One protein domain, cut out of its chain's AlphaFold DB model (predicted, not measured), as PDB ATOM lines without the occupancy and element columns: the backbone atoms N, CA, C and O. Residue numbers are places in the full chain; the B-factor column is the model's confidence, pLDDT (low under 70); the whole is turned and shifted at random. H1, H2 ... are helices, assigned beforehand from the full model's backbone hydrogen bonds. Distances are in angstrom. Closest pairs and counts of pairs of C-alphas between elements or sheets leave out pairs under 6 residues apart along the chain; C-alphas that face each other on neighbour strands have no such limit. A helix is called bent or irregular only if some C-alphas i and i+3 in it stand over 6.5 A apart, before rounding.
ATOM      1  N   ILE A  14      -6.632  50.332  90.649       88.44
ATOM      2  CA  ILE A  14      -5.709  50.052  91.757       88.44
ATOM      3  C   ILE A  14      -4.248  49.987  91.298       88.44
ATOM      4  O   ILE A  14      -3.355  50.415  92.022       88.44
ATOM      5  N   LEU A  15      -3.978  49.525  90.071       89.44
ATOM      6  CA  LEU A  15      -2.620  49.448  89.528       89.44
ATOM      7  C   LEU A  15      -1.996  50.830  89.299       89.44
ATOM      8  O   LEU A  15      -0.770  50.940  89.257       89.44
ATOM      9  N   GLY A  16      -2.812  51.885  89.218       89.44
ATOM     10  CA  GLY A  16      -2.355  53.268  89.120       89.44
ATOM     11  C   GLY A  16      -1.433  53.671  90.272       89.44
ATOM     12  O   GLY A  16      -0.462  54.394  90.048       89.44
ATOM     13  N   VAL A  17      -1.635  53.113  91.474       91.38
ATOM     14  CA  VAL A  17      -0.783  53.378  92.649       91.38
ATOM     15  C   VAL A  17       0.683  53.001  92.425       91.38
ATOM     16  O   VAL A  17       1.568  53.526  93.094       91.38
ATOM     17  N   LEU A  18       0.978  52.132  91.451       91.56
ATOM     18  CA  LEU A  18       2.349  51.771  91.096       91.56
ATOM     19  C   LEU A  18       3.094  52.905  90.370       91.56
ATOM     20  O   LEU A  18       4.319  52.848  90.244       91.56
ATOM     21  N   PHE A  19       2.384  53.923  89.882       91.38
ATOM     22  CA  PHE A  19       2.923  55.019  89.068       91.38
ATOM     23  C   PHE A  19       2.806  56.396  89.732       91.38
ATOM     24  O   PHE A  19       3.411  57.348  89.246       91.38
ATOM     25  N   ILE A  20       2.074  56.500  90.845       91.06
ATOM     26  CA  ILE A  20       1.932  57.739  91.618       91.06
ATOM     27  C   ILE A  20       3.258  58.079  92.317       91.06
ATOM     28  O   ILE A  20       3.927  57.195  92.859       91.06
ATOM     29  N   GLN A  21       3.630  59.363  92.319       92.75
ATOM     30  CA  GLN A  21       4.777  59.860  93.081       92.75
ATOM     31  C   GLN A  21       4.498  59.794  94.585       92.75
ATOM     32  O   GLN A  21       3.426  60.183  95.044       92.75
ATOM     33  N   SER A  22       5.475  59.317  95.351       94.25
ATOM     34  CA  SER A  22       5.398  59.243  96.807       94.25
ATOM     35  C   SER A  22       6.705  59.707  97.432       94.25
ATOM     36  O   SER A  22       7.782  59.352  96.956       94.25
ATOM     37  N   ASP A  23       6.588  60.446  98.532       94.25
ATOM     38  CA  ASP A  23       7.718  60.850  99.372       94.25
ATOM     39  C   ASP A  23       8.124  59.750 100.372       94.25
ATOM     40  O   ASP A  23       9.136  59.862 101.066       94.25
ATOM     41  N   LEU A  24       7.348  58.663 100.470       96.19
ATOM     42  CA  LEU A  24       7.648  57.545 101.358       96.19
ATOM     43  C   LEU A  24       8.643  56.597 100.690       96.19
ATOM     44  O   LEU A  24       8.332  55.929  99.701       96.19
ATOM     45  N   LYS A  25       9.827  56.469 101.298       94.94
ATOM     46  CA  LYS A  25      10.902  55.599 100.807       94.94
ATOM     47  C   LYS A  25      10.417  54.169 100.542       94.94
ATOM     48  O   LYS A  25      10.599  53.673  99.432       94.94
ATOM     49  N   LEU A  26       9.706  53.557 101.495       95.19
ATOM     50  CA  LEU A  26       9.154  52.211 101.318       95.19
ATOM     51  C   LEU A  26       8.214  52.107 100.109       95.19
ATOM     52  O   LEU A  26       8.316  51.151  99.350       95.19
ATOM     53  N   VAL A  27       7.345  53.091  99.870       96.75
ATOM     54  CA  VAL A  27       6.445  53.086  98.703       96.75
ATOM     55  C   VAL A  27       7.248  53.094  97.406       96.75
ATOM     56  O   VAL A  27       7.011  52.250  96.540       96.75
ATOM     57  N   THR A  28       8.248  53.974  97.295       96.06
ATOM     58  CA  THR A  28       9.113  54.034  96.104       96.06
ATOM     59  C   THR A  28       9.891  52.734  95.875       96.06
ATOM     60  O   THR A  28      10.025  52.280  94.733       96.06
ATOM     61  N   ASP A  29      10.346  52.083  96.949       94.88
ATOM     62  CA  ASP A  29      11.068  50.811  96.880       94.88
ATOM     63  C   ASP A  29      10.155  49.671  96.426       94.88
ATOM     64  O   ASP A  29      10.523  48.907  95.529       94.88
ATOM     65  N   LEU A  30       8.933  49.592  96.963       94.56
ATOM     66  CA  LEU A  30       7.944  48.594  96.556       94.56
ATOM     67  C   LEU A  30       7.560  48.761  95.083       94.56
ATOM     68  O   LEU A  30       7.610  47.793  94.325       94.56
ATOM     69  N   GLN A  31       7.241  49.984  94.648       95.06
ATOM     70  CA  GLN A  31       6.925  50.278  93.246       95.06
ATOM     71  C   GLN A  31       8.073  49.862  92.314       95.06
ATOM     72  O   GLN A  31       7.841  49.230  91.278       95.06
ATOM     73  N   THR A  32       9.314  50.182  92.688       93.88
ATOM     74  CA  THR A  32      10.513  49.834  91.913       93.88
ATOM     75  C   THR A  32      10.701  48.320  91.831       93.88
ATOM     76  O   THR A  32      10.894  47.779  90.740       93.88
ATOM     77  N   CYS A  33      10.578  47.621  92.962       91.81
ATOM     78  CA  CYS A  33      10.702  46.168  93.033       91.81
ATOM     79  C   CYS A  33       9.637  45.466  92.186       91.81
ATOM     80  O   CYS A  33       9.975  44.565  91.417       91.81
ATOM     81  N   ILE A  34       8.375  45.896  92.271       90.50
ATOM     82  CA  ILE A  34       7.268  45.329  91.488       90.50
ATOM     83  C   ILE A  34       7.539  45.503  89.990       90.50
ATOM     84  O   ILE A  34       7.513  44.522  89.248       90.50
ATOM     85  N   LYS A  35       7.869  46.719  89.535       89.88
ATOM     86  CA  LYS A  35       8.165  46.998  88.116       89.88
ATOM     87  C   LYS A  35       9.336  46.160  87.598       89.88
ATOM     88  O   LYS A  35       9.253  45.591  86.508       89.88
ATOM     89  N   ALA A  36      10.411  46.048  88.382       87.12
ATOM     90  CA  ALA A  36      11.573  45.235  88.028       87.12
ATOM     91  C   ALA A  36      11.217  43.746  87.903       87.12
ATOM     92  O   ALA A  36      11.683  43.071  86.986       87.12
ATOM     93  N   GLN A  37      10.371  43.235  88.796       82.12
ATOM     94  CA  GLN A  37       9.952  41.835  88.797       82.12
ATOM     95  C   GLN A  37       9.006  41.503  87.643       82.12
ATOM     96  O   GLN A  37       9.231  40.505  86.963       82.12
ATOM     97  N   VAL A  38       8.019  42.358  87.350       81.62
ATOM     98  CA  VAL A  38       7.129  42.178  86.187       81.62
ATOM     99  C   VAL A  38       7.936  42.179  84.884       81.62
ATOM    100  O   VAL A  38       7.694  41.351  84.010       81.62
ATOM    101  N   ASN A  39       8.957  43.037  84.776       82.06
ATOM    102  CA  ASN A  39       9.857  43.058  83.621       82.06
ATOM    103  C   ASN A  39      10.672  41.753  83.483       82.06
ATOM    104  O   ASN A  39      10.790  41.201  82.392       82.06
ATOM    105  N   ARG A  40      11.182  41.195  84.590       74.69
ATOM    106  CA  ARG A  40      11.899  39.902  84.579       74.69
ATOM    107  C   ARG A  40      10.986  38.725  84.217       74.69
ATOM    108  O   ARG A  40      11.383  37.864  83.432       74.69
ATOM    109  N   ALA A  41       9.768  38.703  84.750       65.31
ATOM    110  CA  ALA A  41       8.781  37.641  84.552       65.31
ATOM    111  C   ALA A  41       7.990  37.767  83.235       65.31
ATOM    112  O   ALA A  41       7.027  37.031  83.017       65.31
ATOM    113  N   TYR A  42       8.396  38.662  82.324       62.62
ATOM    114  CA  TYR A  42       7.716  38.913  81.048       62.62
ATOM    115  C   TYR A  42       7.486  37.633  80.216       62.62
ATOM    116  O   TYR A  42       6.536  37.554  79.444       62.62
ATOM    117  N   LYS A  43       8.305  36.591  80.424       52.59
ATOM    118  CA  LYS A  43       8.158  35.277  79.776       52.59
ATOM    119  C   LYS A  43       7.026  34.398  80.336       52.59
ATOM    120  O   LYS A  43       6.616  33.479  79.640       52.59
ATOM    121  N   GLN A  44       6.544  34.642  81.560       62.75
ATOM    122  CA  GLN A  44       5.520  33.815  82.225       62.75
ATOM    123  C   GLN A  44       4.225  34.565  82.590       62.75
ATOM    124  O   GLN A  44       3.256  33.912  82.953       62.75
ATOM    125  N   LYS A  45       4.172  35.898  82.418       68.62
ATOM    126  CA  LYS A  45       3.048  36.801  82.759       68.62
ATOM    127  C   LYS A  45       2.548  36.625  84.204       68.62
ATOM    128  O   LYS A  45       1.826  35.691  84.539       68.62
ATOM    129  N   VAL A  46       2.842  37.603  85.062       76.94
ATOM    130  CA  VAL A  46       2.316  37.642  86.438       76.94
ATOM    131  C   VAL A  46       0.780  37.647  86.414       76.94
ATOM    132  O   VAL A  46       0.163  38.368  85.625       76.94
ATOM    133  N   GLN A  47       0.134  36.859  87.276       82.62
ATOM    134  CA  GLN A  47      -1.330  36.870  87.380       82.62
ATOM    135  C   GLN A  47      -1.829  38.273  87.765       82.62
ATOM    136  O   GLN A  47      -1.310  38.876  88.704       82.62
ATOM    137  N   LEU A  48      -2.860  38.778  87.073       82.88
ATOM    138  CA  LEU A  48      -3.440  40.106  87.337       82.88
ATOM    139  C   LEU A  48      -3.860  40.264  88.808       82.88
ATOM    140  O   LEU A  48      -3.567  41.287  89.415       82.88
ATOM    141  N   SER A  49      -4.459  39.231  89.403       81.62
ATOM    142  CA  SER A  49      -4.865  39.228  90.815       81.62
ATOM    143  C   SER A  49      -3.692  39.357  91.788       81.62
ATOM    144  O   SER A  49      -3.811  40.020  92.817       81.62
ATOM    145  N   ASN A  50      -2.534  38.772  91.466       83.00
ATOM    146  CA  ASN A  50      -1.330  38.971  92.268       83.00
ATOM    147  C   ASN A  50      -0.880  40.428  92.158       83.00
ATOM    148  O   ASN A  50      -0.625  41.059  93.176       83.00
ATOM    149  N   LEU A  51      -0.851  40.988  90.946       86.56
ATOM    150  CA  LEU A  51      -0.441  42.372  90.735       86.56
ATOM    151  C   LEU A  51      -1.371  43.378  91.439       86.56
ATOM    152  O   LEU A  51      -0.881  44.313  92.070       86.56
ATOM    153  N   GLN A  52      -2.689  43.152  91.403       87.31
ATOM    154  CA  GLN A  52      -3.670  43.926  92.172       87.31
ATOM    155  C   GLN A  52      -3.374  43.863  93.677       87.31
ATOM    156  O   GLN A  52      -3.400  44.889  94.348       87.31
ATOM    157  N   MET A  53      -3.018  42.692  94.213       86.31
ATOM    158  CA  MET A  53      -2.685  42.551  95.635       86.31
ATOM    159  C   MET A  53      -1.423  43.332  96.031       86.31
ATOM    160  O   MET A  53      -1.370  43.944  97.103       86.31
ATOM    161  N   LEU A  54      -0.404  43.334  95.172       89.31
ATOM    162  CA  LEU A  54       0.803  44.128  95.405       89.31
ATOM    163  C   LEU A  54       0.490  45.621  95.359       89.31
ATOM    164  O   LEU A  54       0.956  46.366  96.215       89.31
ATOM    165  N   ALA A  55      -0.339  46.045  94.406       91.56
ATOM    166  CA  ALA A  55      -0.810  47.418  94.320       91.56
ATOM    167  C   ALA A  55      -1.601  47.823  95.577       91.56
ATOM    168  O   ALA A  55      -1.284  48.839  96.187       91.56
ATOM    169  N   HIS A  56      -2.519  46.984  96.063       92.06
ATOM    170  CA  HIS A  56      -3.196  47.205  97.346       92.06
ATOM    171  C   HIS A  56      -2.216  47.303  98.525       92.06
ATOM    172  O   HIS A  56      -2.416  48.113  99.422       92.06
ATOM    173  N   THR A  57      -1.128  46.531  98.518       93.44
ATOM    174  CA  THR A  57      -0.085  46.628  99.556       93.44
ATOM    175  C   THR A  57       0.629  47.981  99.498       93.44
ATOM    176  O   THR A  57       0.851  48.604 100.534       93.44
ATOM    177  N   VAL A  58       0.948  48.469  98.296       94.94
ATOM    178  CA  VAL A  58       1.537  49.802  98.091       94.94
ATOM    179  C   VAL A  58       0.573  50.902  98.550       94.94
ATOM    180  O   VAL A  58       0.996  51.805  99.270       94.94
ATOM    181  N   ALA A  59      -0.713  50.797  98.203       94.25
ATOM    182  CA  ALA A  59      -1.756  51.721  98.652       94.25
ATOM    183  C   ALA A  59      -1.884  51.732 100.180       94.25
ATOM    184  O   ALA A  59      -1.816  52.792 100.791       94.25
ATOM    185  N   PHE A  60      -1.932  50.557 100.813       93.62
ATOM    186  CA  PHE A  60      -1.988  50.436 102.269       93.62
ATOM    187  C   PHE A  60      -0.819  51.153 102.956       93.62
ATOM    188  O   PHE A  60      -1.019  51.907 103.909       93.62
ATOM    189  N   VAL A  61       0.408  50.919 102.480       94.69
ATOM    190  CA  VAL A  61       1.626  51.550 103.011       94.69
ATOM    191  C   VAL A  61       1.575  53.070 102.831       94.69
ATOM    192  O   VAL A  61       1.919  53.801 103.764       94.69
ATOM    193  N   GLN A  62       1.108  53.535 101.669       94.62
ATOM    194  CA  GLN A  62       0.937  54.953 101.354       94.62
ATOM    195  C   GLN A  62      -0.084  55.626 102.281       94.62
ATOM    196  O   GLN A  62       0.243  56.610 102.941       94.62
ATOM    197  N   GLU A  63      -1.298  55.080 102.366       93.25
ATOM    198  CA  GLU A  63      -2.415  55.613 103.161       93.25
ATOM    199  C   GLU A  63      -2.120  55.620 104.663       93.25
ATOM    200  O   GLU A  63      -2.583  56.492 105.393       93.25
ATOM    201  N   ASN A  64      -1.328  54.655 105.139       92.44
ATOM    202  CA  ASN A  64      -0.942  54.562 106.545       92.44
ATOM    203  C   ASN A  64       0.370  55.295 106.868       92.44
ATOM    204  O   ASN A  64       0.848  55.182 107.999       92.44
ATOM    205  N   HIS A  65       0.951  56.023 105.907       93.81
ATOM    206  CA  HIS A  65       2.199  56.781 106.055       93.81
ATOM    207  C   HIS A  65       3.380  55.946 106.579       93.81
ATOM    208  O   HIS A  65       4.178  56.391 107.406       93.81
ATOM    209  N   LEU A  66       3.497  54.705 106.103       93.94
ATOM    210  CA  LEU A  66       4.504  53.754 106.569       93.94
ATOM    211  C   LEU A  66       5.784  53.879 105.738       93.94
ATOM    212  O   LEU A  66       5.943  53.250 104.697       93.94
ATOM    213  N   GLY A  67       6.712  54.716 106.204       90.25
ATOM    214  CA  GLY A  67       7.948  55.025 105.478       90.25
ATOM    215  C   GLY A  67       9.000  53.912 105.447       90.25
ATOM    216  O   GLY A  67       9.884  53.970 104.592       90.25
ATOM    217  N   THR A  68       8.920  52.914 106.339       93.38
ATOM    218  CA  THR A  68       9.899  51.813 106.449       93.38
ATOM    219  C   THR A  68       9.240  50.475 106.834       93.38
ATOM    220  O   THR A  68       8.147  50.480 107.414       93.38
ATOM    221  N   PRO A  69       9.878  49.318 106.551       91.50
ATOM    222  CA  PRO A  69       9.394  48.011 107.007       91.50
ATOM    223  C   PRO A  69       9.244  47.921 108.534       91.50
ATOM    224  O   PRO A  69       8.286  47.332 109.032       91.50
ATOM    225  N   GLU A  70      10.133  48.568 109.289       92.81
ATOM    226  CA  GLU A  70      10.093  48.588 110.755       92.81
ATOM    227  C   GLU A  70       8.842  49.304 111.275       92.81
ATOM    228  O   GLU A  70       8.255  48.867 112.266       92.81
ATOM    229  N   ALA A  71       8.393  50.372 110.603       93.00
ATOM    230  CA  ALA A  71       7.153  51.065 110.952       93.00
ATOM    231  C   ALA A  71       5.924  50.156 110.762       93.00
ATOM    232  O   ALA A  71       5.007  50.156 111.588       93.00
ATOM    233  N   LEU A  72       5.920  49.335 109.708       91.50
ATOM    234  CA  LEU A  72       4.866  48.351 109.454       91.50
ATOM    235  C   LEU A  72       4.882  47.223 110.501       91.50
ATOM    236  O   LEU A  72       3.830  46.865 111.034       91.50
ATOM    237  N   ASP A  73       6.063  46.730 110.879       92.12
ATOM    238  CA  ASP A  73       6.223  45.749 111.958       92.12
ATOM    239  C   ASP A  73       5.787  46.297 113.324       92.12
ATOM    240  O   ASP A  73       5.157  45.583 114.112       92.12
ATOM    241  N   GLN A  74       6.093  47.563 113.620       94.62
ATOM    242  CA  GLN A  74       5.608  48.241 114.824       94.62
ATOM    243  C   GLN A  74       4.081  48.348 114.817       94.62
ATOM    244  O   GLN A  74       3.446  47.997 115.816       94.62
ATOM    245  N   LYS A  75       3.477  48.756 113.693       94.94
ATOM    246  CA  LYS A  75       2.017  48.819 113.541       94.94
ATOM    247  C   LYS A  75       1.374  47.445 113.742       94.94
ATOM    248  O   LYS A  75       0.378  47.353 114.457       94.94
ATOM    249  N   ARG A  76       1.974  46.374 113.203       94.50
ATOM    250  CA  ARG A  76       1.531  44.987 113.430       94.50
ATOM    251  C   ARG A  76       1.574  44.626 114.913       94.50
ATOM    252  O   ARG A  76       0.566  44.197 115.455       94.50
ATOM    253  N   LYS A  77       2.699  44.868 115.597       95.81
ATOM    254  CA  LYS A  77       2.838  44.593 117.043       95.81
ATOM    255  C   LYS A  77       1.795  45.336 117.881       95.81
ATOM    256  O   LYS A  77       1.251  44.764 118.824       95.81
ATOM    257  N   ALA A 193      -0.306  42.801 104.675       91.31
ATOM    258  CA  ALA A 193       0.521  43.867 104.110       91.31
ATOM    259  C   ALA A 193       2.003  43.682 104.476       91.31
ATOM    260  O   ALA A 193       2.862  43.768 103.601       91.31
ATOM    261  N   ALA A 194       2.305  43.353 105.736       91.31
ATOM    262  CA  ALA A 194       3.665  43.071 106.200       91.31
ATOM    263  C   ALA A 194       4.307  41.904 105.442       91.31
ATOM    264  O   ALA A 194       5.442  42.010 104.973       91.31
ATOM    265  N   GLN A 195       3.563  40.812 105.258       88.94
ATOM    266  CA  GLN A 195       4.046  39.650 104.522       88.94
ATOM    267  C   GLN A 195       4.283  39.965 103.035       88.94
ATOM    268  O   GLN A 195       5.288  39.546 102.461       88.94
ATOM    269  N   ASN A 196       3.391  40.736 102.409       89.56
ATOM    270  CA  ASN A 196       3.536  41.143 101.014       89.56
ATOM    271  C   ASN A 196       4.717  42.093 100.810       89.56
ATOM    272  O   ASN A 196       5.458  41.924  99.846       89.56
ATOM    273  N   VAL A 197       4.931  43.052 101.719       92.38
ATOM    274  CA  VAL A 197       6.117  43.924 101.703       92.38
ATOM    275  C   VAL A 197       7.391  43.086 101.712       92.38
ATOM    276  O   VAL A 197       8.270  43.312 100.883       92.38
ATOM    277  N   HIS A 198       7.461  42.073 102.575       90.19
ATOM    278  CA  HIS A 198       8.593  41.155 102.616       90.19
ATOM    279  C   HIS A 198       8.801  40.429 101.273       90.19
ATOM    280  O   HIS A 198       9.881  40.521 100.694       90.19
ATOM    281  N   TYR A 199       7.756  39.817 100.698       87.06
ATOM    282  CA  TYR A 199       7.859  39.137  99.397       87.06
ATOM    283  C   TYR A 199       8.266  40.060  98.241       87.06
ATOM    284  O   TYR A 199       9.038  39.657  97.365       87.06
ATOM    285  N   ILE A 200       7.753  41.296  98.222       89.50
ATOM    286  CA  ILE A 200       8.093  42.289  97.196       89.50
ATOM    287  C   ILE A 200       9.581  42.625  97.273       89.50
ATOM    288  O   ILE A 200      10.251  42.607  96.239       89.50
ATOM    289  N   LEU A 201      10.091  42.914  98.473       90.06
ATOM    290  CA  LEU A 201      11.485  43.309  98.676       90.06
ATOM    291  C   LEU A 201      12.464  42.152  98.423       90.06
ATOM    292  O   LEU A 201      13.550  42.382  97.901       90.06
ATOM    293  N   GLU A 202      12.070  40.909  98.710       87.31
ATOM    294  CA  GLU A 202      12.883  39.715  98.428       87.31
ATOM    295  C   GLU A 202      12.870  39.272  96.957       87.31
ATOM    296  O   GLU A 202      13.641  38.398  96.559       87.31
ATOM    297  N   GLY A 203      12.011  39.856  96.119       77.00
ATOM    298  CA  GLY A 203      11.978  39.527  94.695       77.00
ATOM    299  C   GLY A 203      11.143  38.292  94.337       77.00
ATOM    300  O   GLY A 203      11.435  37.645  93.332       77.00
ATOM    301  N   THR A 204      10.131  37.941  95.141       68.94
ATOM    302  CA  THR A 204       9.346  36.699  94.999       68.94
ATOM    303  C   THR A 204       7.864  36.933  94.672       68.94
ATOM    304  O   THR A 204       6.991  36.194  95.125       68.94
ATOM    305  N   VAL A 205       7.551  37.922  93.825       63.44
ATOM    306  CA  VAL A 205       6.173  38.299  93.425       63.44
ATOM    307  C   VAL A 205       5.317  37.147  92.861       63.44
ATOM    308  O   VAL A 205       4.091  37.166  92.980       63.44
ATOM    309  N   GLU A 206       5.925  36.093  92.313       60.72
ATOM    310  CA  GLU A 206       5.206  34.890  91.857       60.72
ATOM    311  C   GLU A 206       4.636  34.035  93.008       60.72
ATOM    312  O   GLU A 206       3.743  33.220  92.782       60.72
ATOM    313  N   ARG A 207       5.118  34.223  94.244       59.47
ATOM    314  CA  ARG A 207       4.789  33.397  95.419       59.47
ATOM    315  C   ARG A 207       3.784  34.024  96.378       59.47
ATOM    316  O   ARG A 207       3.555  33.455  97.444       59.47
ATOM    317  N   VAL A 208       3.165  35.152  96.021       60.50
ATOM    318  CA  VAL A 208       2.111  35.758  96.846       60.50
ATOM    319  C   VAL A 208       0.982  34.730  97.040       60.50
ATOM    320  O   VAL A 208       0.320  34.368  96.060       60.50
ATOM    321  N   PRO A 209       0.759  34.200  98.260       58.38
ATOM    322  CA  PRO A 209      -0.103  33.037  98.429       58.38
ATOM    323  C   PRO A 209      -1.567  33.403  98.179       58.38
ATOM    324  O   PRO A 209      -2.046  34.427  98.666       58.38
ATOM    325  N   ALA A 210      -2.312  32.519  97.508       55.12
ATOM    326  CA  ALA A 210      -3.722  32.744  97.171       55.12
ATOM    327  C   ALA A 210      -4.617  33.078  98.386       55.12
ATOM    328  O   ALA A 210      -5.593  33.804  98.235       55.12
ATOM    329  N   ALA A 211      -4.248  32.633  99.594       52.19
ATOM    330  CA  ALA A 211      -4.948  32.923 100.852       52.19
ATOM    331  C   ALA A 211      -4.952  34.412 101.277       52.19
ATOM    332  O   ALA A 211      -5.686  34.787 102.192       52.19
ATOM    333  N   HIS A 212      -4.150  35.263 100.628       53.56
ATOM    334  CA  HIS A 212      -4.034  36.698 100.925       53.56
ATOM    335  C   HIS A 212      -4.938  37.565 100.020       53.56
ATOM    336  O   HIS A 212      -4.979  38.783 100.183       53.56
ATOM    337  N   ARG A 213      -5.686  36.949  99.086       56.47
ATOM    338  CA  ARG A 213      -6.475  37.631  98.039       56.47
ATOM    339  C   ARG A 213      -7.726  38.366  98.540       56.47
ATOM    340  O   ARG A 213      -8.107  39.355  97.923       56.47
TER     341      ARG A 213
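AT A GLANCE: This is residues 14 to 77 and 193 to 213 of the 219 residues of an uncharacterized protein of Sarcina sp. DSM 11001 (UniProt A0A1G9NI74). The body is a helical hairpin of two long helices, H2 and H3, with the helix H5 packed crosswise over one face of it and the short H1 on the opposite face, against H3. H4 packs beside H5, near the end of the hairpin where H2 begins and H3 ends. The printed part has 85 residues with five named helices, H1 to H5 in order along the chain, and no named strand: all helix. It is compact, with a radius of gyration of the C-alphas of 12.0 A, and spans 36 by 28 by 21 A.

HOW THE PARTS SIT: Start at H1, residues 14 to 18, which touches H3, residues 48 to 63; their closest C-alphas, of Leu 15 and Ala 55, are 5.5 A apart. Look next at H2, residues 25 to 43, which touches H3 with its residues 26 to 34 alone, the closest C-alphas being those of Val 27 and Val 58 at 5.9 A. These two form a hairpin, at a shallow tilt of 10 degrees, opposite ways. H4, residues 69 to 77, touches H5, residues 193 to 202, at a shallow tilt of 28 degrees, opposite ways; the closest C-alphas, of Leu 72 and Ala 194, are 6.3 A apart. H5 touches H2 at a steep tilt of 59 degrees, with the C-alphas of Cys 33 and Ile 200 closest at 6.3 A; H2 does so with residues 29 to 34 alone. H5 also touches residues 54 to 61 of H3, at a steep tilt of 69 degrees, only just short of about perpendicular; the closest C-alphas, of Thr 57 and Ala 193, are 5.4 A apart. H1 is apart from H4 and H5. Every O i to N i+4 pair is within hydrogen-bond range in H3, H4 and H5; H2 has 14 of 15, and H1 has 0 of 1 but 2 of 2 O i to N i+3 pairs.

IN THESE COORDINATES: Find C-alpha 14 at (-5.709, 50.052, 91.757), where H1 begins; it is neither bent nor irregular, but only just: C-alphas 14 and 17 are 6.0 A apart. H2 runs 29.4 A from C-alpha 25 at (10.902, 55.599, 100.807) and is irregular, with C-alphas 40 and 43 at 7.6 A. H3 is 22.2 A long, H4 12.5 A, and H5 14.2 A, ending at C-alpha 202 at (12.883, 39.715, 98.428).

THE WHOLE: The C-alphas farthest apart, of Lys 43 and Lys 77, are 38.8 A apart. Residues 78 to 192 are not printed, and C-alphas 77 and 193 stand 13.2 A apart across this cut. Of the links printed whole, H2 to H3 and H3 to H4 are tight and H1 to H2 is short. The mean pLDDT of the printed part is 85.1; look for values under 70 at residues 41 to 45 and 204 to 213.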